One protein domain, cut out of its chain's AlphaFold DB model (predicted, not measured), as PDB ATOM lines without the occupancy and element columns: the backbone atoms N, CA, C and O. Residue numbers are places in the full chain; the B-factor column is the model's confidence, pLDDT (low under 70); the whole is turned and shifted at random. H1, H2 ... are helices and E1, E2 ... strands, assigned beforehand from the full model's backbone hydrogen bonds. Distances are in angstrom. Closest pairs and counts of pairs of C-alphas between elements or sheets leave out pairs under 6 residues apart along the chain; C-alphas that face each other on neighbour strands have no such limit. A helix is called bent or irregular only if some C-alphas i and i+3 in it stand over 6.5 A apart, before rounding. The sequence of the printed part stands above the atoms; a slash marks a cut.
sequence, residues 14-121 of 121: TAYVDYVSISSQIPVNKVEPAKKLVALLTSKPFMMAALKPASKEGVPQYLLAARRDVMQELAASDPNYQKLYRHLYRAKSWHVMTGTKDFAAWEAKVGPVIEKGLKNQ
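This is residues 14 to 121 of the 121 residues of the protein "Thiaminase I" of Megasphaera sp. NM10 (UniProt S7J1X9). The longest helix, H5, is a kinked arm that sticks out with residues 100 to 121 from a loose body, where the short helices H2, H3 and H4 make a small cluster with the helical hairpin H3 and H4 in it. H1 runs into this cluster at H2, and the long stretch of residues 14 to 27, with no named element, leads from beside the short strand E1 to the far end of H1. The printed part has 108 residues, with five named helices and one named strand in the order H1, H2, H3, H4, E1, H5; the class is mostly helix. The whole is loose, with a radius of gyration of the C-alphas of 19.0 A and spans of 48 by 46 by 28 A.

H5, residues 103 to 119, touches no helix and has a kink of 37 degrees near residue 110. E1, residues 94 to 96, is apart from H5 and pairs with no named strand, but residues 14 to 15 pair in parallel with its residues 95 to 96. H4, residues 79 to 89, comes closest to E1 at the C-alphas of Leu 88 and Trp 94, 7.2 A apart. H3, residues 68 to 77, forms a helical hairpin with H4: they touch at a shallow tilt of 27 degrees, opposite ways, and their closest C-alphas, of Ala 75 and Gln 82, are 3.9 A apart. H2, residues 44 to 51, touches H3 at a steep tilt of 50 degrees, the same way, with the C-alphas of Lys 44 and Val 70 closest at 5.9 A. H1, residues 28 to 41, is close to H2 but not clearly touching it; their closest C-alphas, of Leu 40 and Phe 46, are 6.8 A apart. Every O i to N i+4 pair is within hydrogen-bond range in H2, H3 and H4, against 8 of 10 in H1 and 11 of 13 in H5.

H5 is 23.5 A long from first to last C-alpha and ends at C-alpha 119, (-20.628, 38.513, 19.937). It is irregular, but only just, with C-alphas 109 and 112 6.9 A apart. H1 is 20.6 A long and begins at C-alpha 28, (3.361, 34.623, 64.752); it is irregular, with C-alphas 29 and 32 7.3 A apart. H2 measures 10.3 A, H3 14.5 A, H4 14.8 A and E1 6.0 A. H4 is neither bent nor irregular, but only just: C-alphas 86 and 89 are 6.1 A apart.

The two C-alphas farthest apart, of Asn 29 and Gln 121, are 56.6 A apart. The printed part has no cut, and the link from H2 to H3, 16 residues, is long. The mean pLDDT of the printed part is 87.2, with residues 90 to 93, 98 to 100 and 120 to 121 under 70.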
ATOM      1  N   THR A  14     -14.969  18.032  36.009       72.62
ATOM      2  CA  THR A  14     -14.062  19.073  36.498       72.62
ATOM      3  C   THR A  14     -14.743  19.818  37.634       72.62
ATOM      4  O   THR A  14     -15.883  20.258  37.487       72.62
ATOM      5  N   ALA A  15     -14.057  19.956  38.765       77.00
ATOM      6  CA  ALA A  15     -14.600  20.614  39.941       77.00
ATOM      7  C   ALA A  15     -13.737  21.782  40.398       77.00
ATOM      8  O   ALA A  15     -12.518  21.662  40.533       77.00
ATOM      9  N   TYR A  16     -14.416  22.881  40.712       81.75
ATOM     10  CA  TYR A  16     -13.862  23.963  41.510       81.75
ATOM     11  C   TYR A  16     -13.864  23.556  42.984       81.75
ATOM     12  O   TYR A  16     -14.781  22.871  43.448       81.75
ATOM     13  N   VAL A  17     -12.821  23.954  43.710       83.69
ATOM     14  CA  VAL A  17     -12.674  23.672  45.140       83.69
ATOM     15  C   VAL A  17     -12.398  24.973  45.873       83.69
ATOM     16  O   VAL A  17     -11.393  25.635  45.619       83.69
ATOM     17  N   ASP A  18     -13.273  25.294  46.819       87.50
ATOM     18  CA  ASP A  18     -13.090  26.426  47.715       87.50
ATOM     19  C   ASP A  18     -12.210  26.007  48.897       87.50
ATOM     20  O   ASP A  18     -12.571  25.150  49.710       87.50
ATOM     21  N   TYR A  19     -11.019  26.602  48.985       87.44
ATOM     22  CA  TYR A  19     -10.055  26.324  50.045       87.44
ATOM     23  C   TYR A  19     -10.151  27.354  51.168       87.44
ATOM     24  O   TYR A  19     -10.245  28.557  50.933       87.44
ATOM     25  N   VAL A  20      -9.996  26.891  52.408       91.50
ATOM     26  CA  VAL A  20      -9.724  27.766  53.553       91.50
ATOM     27  C   VAL A  20      -8.213  27.807  53.762       91.50
ATOM     28  O   VAL A  20      -7.586  26.768  53.960       91.50
ATOM     29  N   SER A  21      -7.619  28.998  53.706       91.19
ATOM     30  CA  SER A  21      -6.167  29.191  53.820       91.19
ATOM     31  C   SER A  21      -5.807  30.196  54.909       91.19
ATOM     32  O   SER A  21      -6.601  31.062  55.269       91.19
ATOM     33  N   ILE A  22      -4.589  30.074  55.436       94.44
ATOM     34  CA  ILE A  22      -4.027  31.007  56.416       94.44
ATOM     35  C   ILE A  22      -3.093  31.955  55.669       94.44
ATOM     36  O   ILE A  22      -2.209  31.503  54.945       94.44
ATOM     37  N   SER A  23      -3.280  33.262  55.858       95.12
ATOM     38  CA  SER A  23      -2.375  34.266  55.296       95.12
ATOM     39  C   SER A  23      -0.950  34.056  55.809       95.12
ATOM     40  O   SER A  23      -0.734  33.910  57.013       95.12
ATOM     41  N   SER A  24       0.029  34.119  54.906       93.69
ATOM     42  CA  SER A  24       1.454  34.073  55.253       93.69
ATOM     43  C   SER A  24       1.918  35.287  56.066       93.69
ATOM     44  O   SER A  24       2.987  35.243  56.663       93.69
ATOM     45  N   GLN A  25       1.114  36.353  56.113       96.44
ATOM     46  CA  GLN A  25       1.408  37.593  56.839       96.44
ATOM     47  C   GLN A  25       0.793  37.633  58.246       96.44
ATOM     48  O   GLN A  25       0.870  38.656  58.926       96.44
ATOM     49  N   ILE A  26       0.134  36.558  58.690       96.25
ATOM     50  CA  ILE A  26      -0.486  36.540  60.014       96.25
ATOM     51  C   ILE A  26       0.585  36.680  61.118       96.25
ATOM     52  O   ILE A  26       1.643  36.052  61.020       96.25
ATOM     53  N   PRO A  27       0.338  37.455  62.194       97.06
ATOM     54  CA  PRO A  27       1.271  37.537  63.314       97.06
ATOM     55  C   PRO A  27       1.603  36.156  63.892       97.06
ATOM     56  O   PRO A  27       0.715  35.315  64.056       97.06
ATOM     57  N   VAL A  28       2.869  35.931  64.263       95.00
ATOM     58  CA  VAL A  28       3.361  34.623  64.752       95.00
ATOM     59  C   VAL A  28       2.531  34.102  65.931       95.00
ATOM     60  O   VAL A  28       2.150  32.934  65.965       95.00
ATOM     61  N   ASN A  29       2.149  34.983  66.860       96.81
ATOM     62  CA  ASN A  29       1.321  34.640  68.022       96.81
ATOM     63  C   ASN A  29      -0.146  34.295  67.683       96.81
ATOM     64  O   ASN A  29      -0.914  33.932  68.574       96.81
ATOM     65  N   LYS A  30      -0.559  34.411  66.416       97.75
ATOM     66  CA  LYS A  30      -1.905  34.080  65.923       97.75
ATOM     67  C   LYS A  30      -1.933  32.846  65.016       97.75
ATOM     68  O   LYS A  30      -3.027  32.387  64.689       97.75
ATOM     69  N   VAL A  31      -0.780  32.266  64.671       96.50
ATOM     70  CA  VAL A  31      -0.686  31.087  63.790       96.50
ATOM     71  C   VAL A  31      -1.472  29.895  64.346       96.50
ATOM     72  O   VAL A  31      -2.295  29.318  63.640       96.50
ATOM     73  N   GLU A  32      -1.271  29.542  65.616       97.56
ATOM     74  CA  GLU A  32      -1.960  28.398  66.229       97.56
ATOM     75  C   GLU A  32      -3.481  28.603  66.364       97.56
ATOM     76  O   GLU A  32      -4.239  27.718  65.953       97.56
ATOM     77  N   PRO A  33      -3.981  29.760  66.846       97.88
ATOM     78  CA  PRO A  33      -5.403  30.084  66.758       97.88
ATOM     79  C   PRO A  33      -5.976  29.981  65.336       97.88
ATOM     80  O   PRO A  33      -7.061  29.426  65.159       97.88
ATOM     81  N   ALA A  34      -5.253  30.456  64.317       97.38
ATOM     82  CA  ALA A  34      -5.706  30.381  62.930       97.38
ATOM     83  C   ALA A  34      -5.802  28.934  62.427       97.38
ATOM     84  O   ALA A  34      -6.812  28.570  61.829       97.38
ATOM     85  N   LYS A  35      -4.820  28.075  62.731       97.56
ATOM     86  CA  LYS A  35      -4.892  26.637  62.407       97.56
ATOM     87  C   LYS A  35      -6.113  25.970  63.032       97.56
ATOM     88  O   LYS A  35      -6.801  25.208  62.355       97.56
ATOM     89  N   LYS A  36      -6.419  26.283  64.297       97.88
ATOM     90  CA  LYS A  36      -7.618  25.767  64.977       97.88
ATOM     91  C   LYS A  36      -8.902  26.223  64.287       97.88
ATOM     92  O   LYS A  36      -9.802  25.412  64.095       97.88
ATOM     93  N   LEU A  37      -8.972  27.490  63.876       97.25
ATOM     94  CA  LEU A  37     -10.122  28.016  63.145       97.25
ATOM     95  C   LEU A  37     -10.295  27.327  61.784       97.25
ATOM     96  O   LEU A  37     -11.393  26.885  61.468       97.25
ATOM     97  N   VAL A  38      -9.221  27.166  61.006       96.56
ATOM     98  CA  VAL A  38      -9.275  26.451  59.719       96.56
ATOM     99  C   VAL A  38      -9.728  25.001  59.905       96.56
ATOM    100  O   VAL A  38     -10.590  24.522  59.166       96.56
ATOM    101  N   ALA A  39      -9.210  24.311  60.923       96.44
ATOM    102  CA  ALA A  39      -9.630  22.950  61.244       96.44
ATOM    103  C   ALA A  39     -11.120  22.876  61.626       96.44
ATOM    104  O   ALA A  39     -11.806  21.934  61.233       96.44
ATOM    105  N   LEU A  40     -11.638  23.876  62.348       97.00
ATOM    106  CA  LEU A  40     -13.055  23.968  62.699       97.00
ATOM    107  C   LEU A  40     -13.930  24.202  61.460       97.00
ATOM    108  O   LEU A  40     -14.892  23.462  61.257       97.00
ATOM    109  N   LEU A  41     -13.579  25.180  60.619       95.94
ATOM    110  CA  LEU A  41     -14.325  25.536  59.403       95.94
ATOM    111  C   LEU A  41     -14.368  24.391  58.380       95.94
ATOM    112  O   LEU A  41     -15.300  24.293  57.591       95.94
ATOM    113  N   THR A  42     -13.379  23.498  58.411       95.06
ATOM    114  CA  THR A  42     -13.302  22.302  57.552       95.06
ATOM    115  C   THR A  42     -13.706  21.011  58.280       95.06
ATOM    116  O   THR A  42     -13.592  19.898  57.748       95.06
ATOM    117  N   SER A  43     -14.200  21.127  59.515       96.62
ATOM    118  CA  SER A  43     -14.633  19.986  60.315       96.62
ATOM    119  C   SER A  43     -15.949  19.405  59.798       96.62
ATOM    120  O   SER A  43     -16.811  20.114  59.277       96.62
ATOM    121  N   LYS A  44     -16.134  18.094  59.988       96.25
ATOM    122  CA  LYS A  44     -17.390  17.419  59.654       96.25
ATOM    123  C   LYS A  44     -18.600  18.070  60.350       96.25
ATOM    124  O   LYS A  44     -19.547  18.372  59.635       96.25
ATOM    125  N   PRO A  45     -18.597  18.339  61.674       96.19
ATOM    126  CA  PRO A  45     -19.747  18.959  62.337       96.19
ATOM    127  C   PRO A  45     -20.138  20.309  61.729       96.19
ATOM    128  O   PRO A  45     -21.314  20.528  61.454       96.19
ATOM    129  N   PHE A  46     -19.155  21.173  61.460       95.62
ATOM    130  CA  PHE A  46     -19.407  22.475  60.845       95.62
ATOM    131  C   PHE A  46     -19.999  22.327  59.439       95.62
ATOM    132  O   PHE A  46     -21.033  22.915  59.136       95.62
ATOM    133  N   MET A  47     -19.398  21.473  58.606       95.62
ATOM    134  CA  MET A  47     -19.880  21.208  57.249       95.62
ATOM    135  C   MET A  47     -21.297  20.623  57.241       95.62
ATOM    136  O   MET A  47     -22.131  21.051  56.450       95.62
ATOM    137  N   MET A  48     -21.609  19.680  58.137       94.88
ATOM    138  CA  MET A  48     -22.962  19.127  58.244       94.88
ATOM    139  C   MET A  48     -23.975  20.200  58.650       94.88
ATOM    140  O   MET A  48     -25.062  20.229  58.082       94.88
ATOM    141  N   ALA A  49     -23.623  21.074  59.596       93.06
ATOM    142  CA  ALA A  49     -24.489  22.168  60.032       93.06
ATOM    143  C   ALA A  49     -24.721  23.210  58.928       93.06
ATOM    144  O   ALA A  49     -25.819  23.740  58.816       93.06
ATOM    145  N   ALA A  50     -23.710  23.481  58.100       92.31
ATOM    146  CA  ALA A  50     -23.843  24.390  56.969       92.31
ATOM    147  C   ALA A  50     -24.688  23.786  55.833       92.31
ATOM    148  O   ALA A  50     -25.499  24.479  55.226       92.31
ATOM    149  N   LEU A  51     -24.501  22.500  55.527       93.44
ATOM    150  CA  LEU A  51     -25.056  21.875  54.320       93.44
ATOM    151  C   LEU A  51     -26.433  21.240  54.516       93.44
ATOM    152  O   LEU A  51     -27.175  21.098  53.538       93.44
ATOM    153  N   LYS A  52     -26.773  20.837  55.745       91.50
ATOM    154  CA  LYS A  52     -28.119  20.362  56.074       91.50
ATOM    155  C   LYS A  52     -29.059  21.554  56.269       91.50
ATOM    156  O   LYS A  52     -28.649  22.573  56.820       91.50
ATOM    157  N   PRO A  53     -30.327  21.434  55.851       89.31
ATOM    158  CA  PRO A  53     -31.318  22.453  56.142       89.31
ATOM    159  C   PRO A  53     -31.574  22.527  57.654       89.31
ATOM    160  O   PRO A  53     -31.520  21.519  58.361       89.31
ATOM    161  N   ALA A  54     -31.872  23.731  58.146       86.62
ATOM    162  CA  ALA A  54     -32.161  23.959  59.564       86.62
ATOM    163  C   ALA A  54     -33.494  23.329  60.017       86.62
ATOM    164  O   ALA A  54     -33.670  23.044  61.200       86.62
ATOM    165  N   SER A  55     -34.420  23.092  59.083       85.19
ATOM    166  CA  SER A  55     -35.683  22.387  59.313       85.19
ATOM    167  C   SER A  55     -35.882  21.263  58.294       85.19
ATOM    168  O   SER A  55     -35.170  21.187  57.292       85.19
ATOM    169  N   LYS A  56     -36.856  20.379  58.537       78.38
ATOM    170  CA  LYS A  56     -37.148  19.239  57.648       78.38
ATOM    171  C   LYS A  56     -37.780  19.663  56.322       78.38
ATOM    172  O   LYS A  56     -37.676  18.941  55.340       78.38
ATOM    173  N   GLU A  57     -38.433  20.817  56.313       83.69
ATOM    174  CA  GLU A  57     -39.063  21.441  55.149       83.69
ATOM    175  C   GLU A  57     -38.061  22.279  54.347       83.69
ATOM    176  O   GLU A  57     -38.345  22.688  53.222       83.69
ATOM    177  N   GLY A  58     -36.892  22.557  54.930       83.69
ATOM    178  CA  GLY A  58     -35.842  23.316  54.280       83.69
ATOM    179  C   GLY A  58     -35.175  22.517  53.165       83.69
ATOM    180  O   GLY A  58     -35.003  21.301  53.241       83.69
ATOM    181  N   VAL A  59     -34.747  23.233  52.132       87.69
ATOM    182  CA  VAL A  59     -33.993  22.653  51.022       87.69
ATOM    183  C   VAL A  59     -32.499  22.718  51.359       87.69
ATOM    184  O   VAL A  59     -32.020  23.782  51.761       87.69
ATOM    185  N   PRO A  60     -31.740  21.615  51.229       89.44
ATOM    186  CA  PRO A  60     -30.293  21.653  51.396       89.44
ATOM    187  C   PRO A  60     -29.623  22.600  50.392       89.44
ATOM    188  O   PRO A  60     -30.110  22.787  49.283       89.44
ATOM    189  N   GLN A  61     -28.444  23.128  50.733       88.38
ATOM    190  CA  GLN A  61     -27.700  24.015  49.821       88.38
ATOM    191  C   GLN A  61     -27.214  23.316  48.538       88.38
ATOM    192  O   GLN A  61     -26.839  23.976  47.575       88.38
ATOM    193  N   TYR A  62     -27.166  21.979  48.546       90.19
ATOM    194  CA  TYR A  62     -26.653  21.132  47.464       90.19
ATOM    195  C   TYR A  62     -25.207  21.416  47.018       90.19
ATOM    196  O   TYR A  62     -24.784  20.971  45.952       90.19
ATOM    197  N   LEU A  63     -24.415  22.075  47.867       92.12
ATOM    198  CA  LEU A  63     -22.970  22.193  47.687       92.12
ATOM    199  C   LEU A  63     -22.270  20.861  47.983       92.12
ATOM    200  O   LEU A  63     -22.670  20.092  48.858       92.12
ATOM    201  N   LEU A  64     -21.184  20.592  47.262       89.38
ATOM    202  CA  LEU A  64     -20.416  19.358  47.396       89.38
ATOM    203  C   LEU A  64     -19.315  19.540  48.443       89.38
ATOM    204  O   LEU A  64     -18.368  20.295  48.240       89.38
ATOM    205  N   ALA A  65     -19.401  18.815  49.556       91.19
ATOM    206  CA  ALA A  65     -18.340  18.825  50.555       91.19
ATOM    207  C   ALA A  65     -17.122  18.035  50.067       91.19
ATOM    208  O   ALA A  65     -17.245  16.854  49.768       91.19
ATOM    209  N   ALA A  66     -15.925  18.625  50.111       88.12
ATOM    210  CA  ALA A  66     -14.675  17.936  49.755       88.12
ATOM    211  C   ALA A  66     -14.367  16.703  50.639       88.12
ATOM    212  O   ALA A  66     -13.561  15.839  50.295       88.12
ATOM    213  N   ARG A  67     -15.015  16.609  51.805       89.44
ATOM    214  CA  ARG A  67     -14.889  15.503  52.754       89.44
ATOM    215  C   ARG A  67     -15.820  14.345  52.396       89.44
ATOM    216  O   ARG A  67     -17.044  14.468  52.459       89.44
ATOM    217  N   ARG A  68     -15.242  13.173  52.116       88.62
ATOM    218  CA  ARG A  68     -16.004  11.956  51.785       88.62
ATOM    219  C   ARG A  68     -16.980  11.540  52.888       88.62
ATOM    220  O   ARG A  68     -18.088  11.117  52.579       88.62
ATOM    221  N   ASP A  69     -16.578  11.650  54.152       92.81
ATOM    222  CA  ASP A  69     -17.405  11.276  55.306       92.81
ATOM    223  C   ASP A  69     -18.600  12.221  55.517       92.81
ATOM    224  O   ASP A  69     -19.656  11.773  55.963       92.81
ATOM    225  N   VAL A  70     -18.465  13.501  55.152       94.44
ATOM    226  CA  VAL A  70     -19.575  14.469  55.089       94.44
ATOM    227  C   VAL A  70     -20.529  14.093  53.957       94.44
ATOM    228  O   VAL A  70     -21.725  13.932  54.184       94.44
ATOM    229  N   MET A  71     -20.005  13.870  52.747       93.19
ATOM    230  CA  MET A  71     -20.833  13.505  51.591       93.19
ATOM    231  C   MET A  71     -21.575  12.182  51.780       93.19
ATOM    232  O   MET A  71     -22.722  12.061  51.357       93.19
ATOM    233  N   GLN A  72     -20.954  11.199  52.434       93.25
ATOM    234  CA  GLN A  72     -21.601   9.931  52.763       93.25
ATOM    235  C   GLN A  72     -22.786  10.130  53.718       93.25
ATOM    236  O   GLN A  72     -23.820   9.490  53.542       93.25
ATOM    237  N   GLU A  73     -22.655  11.013  54.710       95.06
ATOM    238  CA  GLU A  73     -23.747  11.302  55.638       95.06
ATOM    239  C   GLU A  73     -24.879  12.090  54.966       95.06
ATOM    240  O   GLU A  73     -26.047  11.752  55.147       95.06
ATOM    241  N   LEU A  74     -24.552  13.085  54.136       93.88
ATOM    242  CA  LEU A  74     -25.543  13.826  53.349       93.88
ATOM    243  C   LEU A  74     -26.324  12.898  52.407       93.88
ATOM    244  O   LEU A  74     -27.553  12.967  52.345       93.88
ATOM    245  N   ALA A  75     -25.628  11.972  51.745       93.31
ATOM    246  CA  ALA A  75     -26.215  10.965  50.865       93.31
ATOM    247  C   ALA A  75     -27.134   9.965  51.580       93.31
ATOM    248  O   ALA A  75     -28.002   9.372  50.942       93.31
ATOM    249  N   ALA A  76     -26.936   9.750  52.883       92.62
ATOM    250  CA  ALA A  76     -27.839   8.937  53.688       92.62
ATOM    251  C   ALA A  76     -29.126   9.695  54.056       92.62
ATOM    252  O   ALA A  76     -30.157   9.063  54.261       92.62
ATOM    253  N   SER A  77     -29.073  11.030  54.131       89.62
ATOM    254  CA  SER A  77     -30.211  11.866  54.539       89.62
ATOM    255  C   SER A  77     -31.055  12.426  53.394       89.62
ATOM    256  O   SER A  77     -32.210  12.763  53.630       89.62
ATOM    257  N   ASP A  78     -30.511  12.551  52.180       91.50
ATOM    258  CA  ASP A  78     -31.190  13.207  51.057       91.50
ATOM    259  C   ASP A  78     -30.948  12.454  49.724       91.50
ATOM    260  O   ASP A  78     -29.797  12.160  49.371       91.50
ATOM    261  N   PRO A  79     -32.009  12.140  48.948       91.31
ATOM    262  CA  PRO A  79     -31.891  11.398  47.690       91.31
ATOM    263  C   PRO A  79     -31.068  12.091  46.594       91.31
ATOM    264  O   PRO A  79     -30.454  11.412  45.766       91.31
ATOM    265  N   ASN A  80     -31.035  13.424  46.554       91.75
ATOM    266  CA  ASN A  80     -30.243  14.165  45.572       91.75
ATOM    267  C   ASN A  80     -28.756  14.088  45.927       91.75
ATOM    268  O   ASN A  80     -27.941  13.757  45.061       91.75
ATOM    269  N   TYR A  81     -28.399  14.245  47.204       92.31
ATOM    270  CA  TYR A  81     -27.039  13.955  47.662       92.31
ATOM    271  C   TYR A  81     -26.645  12.492  47.438       92.31
ATOM    272  O   TYR A  81     -25.490  12.216  47.112       92.31
ATOM    273  N   GLN A  82     -27.586  11.547  47.531       92.31
ATOM    274  CA  GLN A  82     -27.319  10.145  47.215       92.31
ATOM    275  C   GLN A  82     -26.907   9.944  45.751       92.31
ATOM    276  O   GLN A  82     -25.942   9.222  45.475       92.31
ATOM    277  N   LYS A  83     -27.610  10.590  44.810       89.06
ATOM    278  CA  LYS A  83     -27.249  10.578  43.384       89.06
ATOM    279  C   LYS A  83     -25.864  11.190  43.182       89.06
ATOM    280  O   LYS A  83     -24.997  10.534  42.606       89.06
ATOM    281  N   LEU A  84     -25.631  12.385  43.729       85.81
ATOM    282  CA  LEU A  84     -24.346  13.083  43.638       85.81
ATOM    283  C   LEU A  84     -23.199  12.214  44.173       85.81
ATOM    284  O   LEU A  84     -22.215  11.997  43.474       85.81
ATOM    285  N   TYR A  85     -23.342  11.620  45.359       86.75
ATOM    286  CA  TYR A  85     -22.317  10.756  45.949       86.75
ATOM    287  C   TYR A  85     -21.986   9.535  45.077       86.75
ATOM    288  O   TYR A  85     -20.811   9.194  44.908       86.75
ATOM    289  N   ARG A  86     -22.997   8.881  44.489       83.69
ATOM    290  CA  ARG A  86     -22.795   7.721  43.605       83.69
ATOM    291  C   ARG A  86     -22.064   8.095  42.320       83.69
ATOM    292  O   ARG A  86     -21.134   7.386  41.950       83.69
ATOM    293  N   HIS A  87     -22.474   9.173  41.660       77.50
ATOM    294  CA  HIS A  87     -21.870   9.581  40.390       77.50
ATOM    295  C   HIS A  87     -20.459  10.107  40.572       77.50
ATOM    296  O   HIS A  87     -19.584   9.848  39.758       77.50
ATOM    297  N   LEU A  88     -20.238  10.820  41.666       74.31
ATOM    298  CA  LEU A  88     -19.056  11.625  41.796       74.31
ATOM    299  C   LEU A  88     -18.005  10.971  42.707       74.31
ATOM    300  O   LEU A  88     -16.862  10.784  42.302       74.31
ATOM    301  N   TYR A  89     -18.364  10.569  43.924       70.31
ATOM    302  CA  TYR A  89     -17.383  10.093  44.910       70.31
ATOM    303  C   TYR A  89     -17.063   8.603  44.779       70.31
ATOM    304  O   TYR A  89     -15.957   8.171  45.110       70.31
ATOM    305  N   ARG A  90     -18.008   7.795  44.282       64.62
ATOM    306  CA  ARG A  90     -17.780   6.359  44.055       64.62
ATOM    307  C   ARG A  90     -16.966   6.090  42.785       64.62
ATOM    308  O   ARG A  90     -16.170   5.156  42.789       64.62
ATOM    309  N   ALA A  91     -17.142   6.904  41.744       64.75
ATOM    310  CA  ALA A  91     -16.442   6.753  40.467       64.75
ATOM    311  C   ALA A  91     -14.980   7.239  40.501       64.75
ATOM    312  O   ALA A  91     -14.207   6.874  39.623       64.75
ATOM    313  N   LYS A  92     -14.588   8.035  41.515       65.19
ATOM    314  CA  LYS A  92     -13.251   8.658  41.647       65.19
ATOM    315  C   LYS A  92     -12.805   9.459  40.408       65.19
ATOM    316  O   LYS A  92     -11.616   9.668  40.201       65.19
ATOM    317  N   SER A  93     -13.748   9.922  39.598       60.69
ATOM    318  CA  SER A  93     -13.505  10.539  38.291       60.69
ATOM    319  C   SER A  93     -13.558  12.066  38.363       60.69
ATOM    320  O   SER A  93     -14.313  12.695  37.623       60.69
ATOM    321  N   TRP A  94     -12.817  12.656  39.303       70.88
ATOM    322  CA  TRP A  94     -12.763  14.109  39.463       70.88
ATOM    323  C   TRP A  94     -11.418  14.628  39.018       70.88
ATOM    324  O   TRP A  94     -10.380  14.234  39.552       70.88
ATOM    325  N   HIS A  95     -11.463  15.581  38.104       71.56
ATOM    326  CA  HIS A  95     -10.360  16.494  37.925       71.56
ATOM    327  C   HIS A  95     -10.626  17.716  38.804       71.56
ATOM    328  O   HIS A  95     -11.610  18.430  38.612       71.56
ATOM    329  N   VAL A  96      -9.780  17.946  39.804       72.25
ATOM    330  CA  VAL A  96      -9.824  19.200  40.562       72.25
ATOM    331  C   VAL A  96      -9.146  20.257  39.712       72.25
ATOM    332  O   VAL A  96      -7.971  20.111  39.380       72.25
ATOM    333  N   MET A  97      -9.884  21.311  39.370       73.25
ATOM    334  CA  MET A  97      -9.310  22.444  38.663       73.25
ATOM    335  C   MET A  97      -8.325  23.144  39.595       73.25
ATOM    336  O   MET A  97      -8.707  23.732  40.608       73.25
ATOM    337  N   THR A  98      -7.041  23.044  39.274       68.88
ATOM    338  CA  THR A  98      -5.986  23.744  39.997       68.88
ATOM    339  C   THR A  98      -5.740  25.101  39.348       68.88
ATOM    340  O   THR A  98      -5.790  25.256  38.126       68.88
ATOM    341  N   GLY A  99      -5.501  26.118  40.177       64.94
ATOM    342  CA  GLY A  99      -5.140  27.441  39.683       64.94
ATOM    343  C   GLY A  99      -3.854  27.383  38.857       64.94
ATOM    344  O   GLY A  99      -2.903  26.686  39.211       64.94
ATOM    345  N   THR A 100      -3.814  28.135  37.761       68.31
ATOM    346  CA  THR A 100      -2.594  28.328  36.967       68.31
ATOM    347  C   THR A 100      -1.824  29.524  37.529       68.31
ATOM    348  O   THR A 100      -2.433  30.522  37.925       68.31
ATOM    349  N   LYS A 101      -0.487  29.440  37.584       71.19
ATOM    350  CA  LYS A 101       0.345  30.620  37.878       71.19
ATOM    351  C   LYS A 101       0.006  31.703  36.852       71.19
ATOM    352  O   LYS A 101      -0.131  31.398  35.674       71.19
ATOM    353  N   ASP A 102      -0.184  32.934  37.310       80.31
ATOM    354  CA  ASP A 102      -0.517  34.077  36.450       80.31
ATOM    355  C   ASP A 102      -1.902  34.008  35.777       80.31
ATOM    356  O   ASP A 102      -2.113  34.638  34.740       80.31
ATOM    357  N   PHE A 103      -2.873  33.302  36.383       82.00
ATOM    358  CA  PHE A 103      -4.256  33.234  35.881       82.00
ATOM    359  C   PHE A 103      -4.818  34.610  35.509       82.00
ATOM    360  O   PHE A 103      -5.350  34.755  34.419       82.00
ATOM    361  N   ALA A 104      -4.624  35.633  36.349       84.12
ATOM    362  CA  ALA A 104      -5.114  36.984  36.071       84.12
ATOM    363  C   ALA A 104      -4.497  37.599  34.798       84.12
ATOM    364  O   ALA A 104      -5.189  38.249  34.017       84.12
ATOM    365  N   ALA A 105      -3.199  37.380  34.560       87.44
ATOM    366  CA  ALA A 105      -2.530  37.881  33.361       87.44
ATOM    367  C   ALA A 105      -2.980  37.115  32.108       87.44
ATOM    368  O   ALA A 105      -3.170  37.709  31.045       87.44
ATOM    369  N   TRP A 106      -3.179  35.801  32.235       86.00
ATOM    370  CA  TRP A 106      -3.752  34.985  31.172       86.00
ATOM    371  C   TRP A 106      -5.191  35.414  30.858       86.00
ATOM    372  O   TRP A 106      -5.490  35.709  29.704       86.00
ATOM    373  N   GLU A 107      -6.048  35.533  31.873       86.62
ATOM    374  CA  GLU A 107      -7.453  35.939  31.774       86.62
ATOM    375  C   GLU A 107      -7.592  37.301  31.088       86.62
ATOM    376  O   GLU A 107      -8.356  37.428  30.132       86.62
ATOM    377  N   ALA A 108      -6.776  38.287  31.477       90.25
ATOM    378  CA  ALA A 108      -6.755  39.606  30.845       90.25
ATOM    379  C   ALA A 108      -6.418  39.551  29.342       90.25
ATOM    380  O   ALA A 108      -6.888  40.387  28.567       90.25
ATOM    381  N   LYS A 109      -5.624  38.563  28.907       88.75
ATOM    382  CA  LYS A 109      -5.277  38.356  27.495       88.75
ATOM    383  C   LYS A 109      -6.387  37.642  26.719       88.75
ATOM    384  O   LYS A 109      -6.648  38.010  25.575       88.75
ATOM    385  N   VAL A 110      -7.005  36.604  27.291       87.69
ATOM    386  CA  VAL A 110      -8.004  35.784  26.575       87.69
ATOM    387  C   VAL A 110      -9.427  36.332  26.649       87.69
ATOM    388  O   VAL A 110     -10.176  36.151  25.689       87.69
ATOM    389  N   GLY A 111      -9.800  37.030  27.724       87.38
ATOM    390  CA  GLY A 111     -11.154  37.550  27.943       87.38
ATOM    391  C   GLY A 111     -11.700  38.356  26.755       87.38
ATOM    392  O   GLY A 111     -12.722  37.964  26.189       87.38
ATOM    393  N   PRO A 112     -10.987  39.395  26.271       92.00
ATOM    394  CA  PRO A 112     -11.448  40.196  25.133       92.00
ATOM    395  C   PRO A 112     -11.621  39.390  23.837       92.00
ATOM    396  O   PRO A 112     -12.495  39.690  23.020       92.00
ATOM    397  N   VAL A 113     -10.791  38.361  23.632       90.12
ATOM    398  CA  VAL A 113     -10.861  37.487  22.452       90.12
ATOM    399  C   VAL A 113     -12.115  36.619  22.509       90.12
ATOM    400  O   VAL A 113     -12.830  36.521  21.510       90.12
ATOM    401  N   ILE A 114     -12.408  36.034  23.675       88.25
ATOM    402  CA  ILE A 114     -13.615  35.229  23.907       88.25
ATOM    403  C   ILE A 114     -14.865  36.089  23.718       88.25
ATOM    404  O   ILE A 114     -15.752  35.713  22.956       88.25
ATOM    405  N   GLU A 115     -14.921  37.269  24.340       90.25
ATOM    406  CA  GLU A 115     -16.070  38.172  24.220       90.25
ATOM    407  C   GLU A 115     -16.350  38.578  22.771       90.25
ATOM    408  O   GLU A 115     -17.500  38.569  22.328       90.25
ATOM    409  N   LYS A 116     -15.301  38.918  22.011       89.50
ATOM    410  CA  LYS A 116     -15.435  39.251  20.589       89.50
ATOM    411  C   LYS A 116     -15.896  38.045  19.769       89.50
ATOM    412  O   LYS A 116     -16.695  38.214  18.852       89.50
ATOM    413  N   GLY A 117     -15.397  36.850  20.082       88.62
ATOM    414  CA  GLY A 117     -15.794  35.608  19.418       88.62
ATOM    415  C   GLY A 117     -17.269  35.269  19.631       88.62
ATOM    416  O   GLY A 117     -17.945  34.913  18.674       88.62
ATOM    417  N   LEU A 118     -17.778  35.445  20.854       87.88
ATOM    418  CA  LEU A 118     -19.172  35.156  21.204       87.88
ATOM    419  C   LEU A 118     -20.166  36.184  20.646       87.88
ATOM    420  O   LEU A 118     -21.293  35.823  20.341       87.88
ATOM    421  N   LYS A 119     -19.767  37.454  20.502       84.81
ATOM    422  CA  LYS A 119     -20.628  38.513  19.937       84.81
ATOM    423  C   LYS A 119     -20.788  38.440  18.415       84.81
ATOM    424  O   LYS A 119     -21.703  39.054  17.883       84.81
ATOM    425  N   ASN A 120     -19.876  37.752  17.730       65.56
ATOM    426  CA  ASN A 120     -19.871  37.612  16.271       65.56
ATOM    427  C   ASN A 120     -20.399  36.240  15.799       65.56
ATOM    428  O   ASN A 120     -20.202  35.889  14.635       65.56
ATOM    429  N   GLN A 121     -21.020  35.468  16.701       54.62
ATOM    430  CA  GLN A 121     -21.841  34.288  16.403       54.62
ATOM    431  C   GLN A 121     -23.321  34.663  16.455       54.62
ATOM    432  O   GLN A 121     -24.084  34.057  15.672       54.62
TER     433      GLN A 121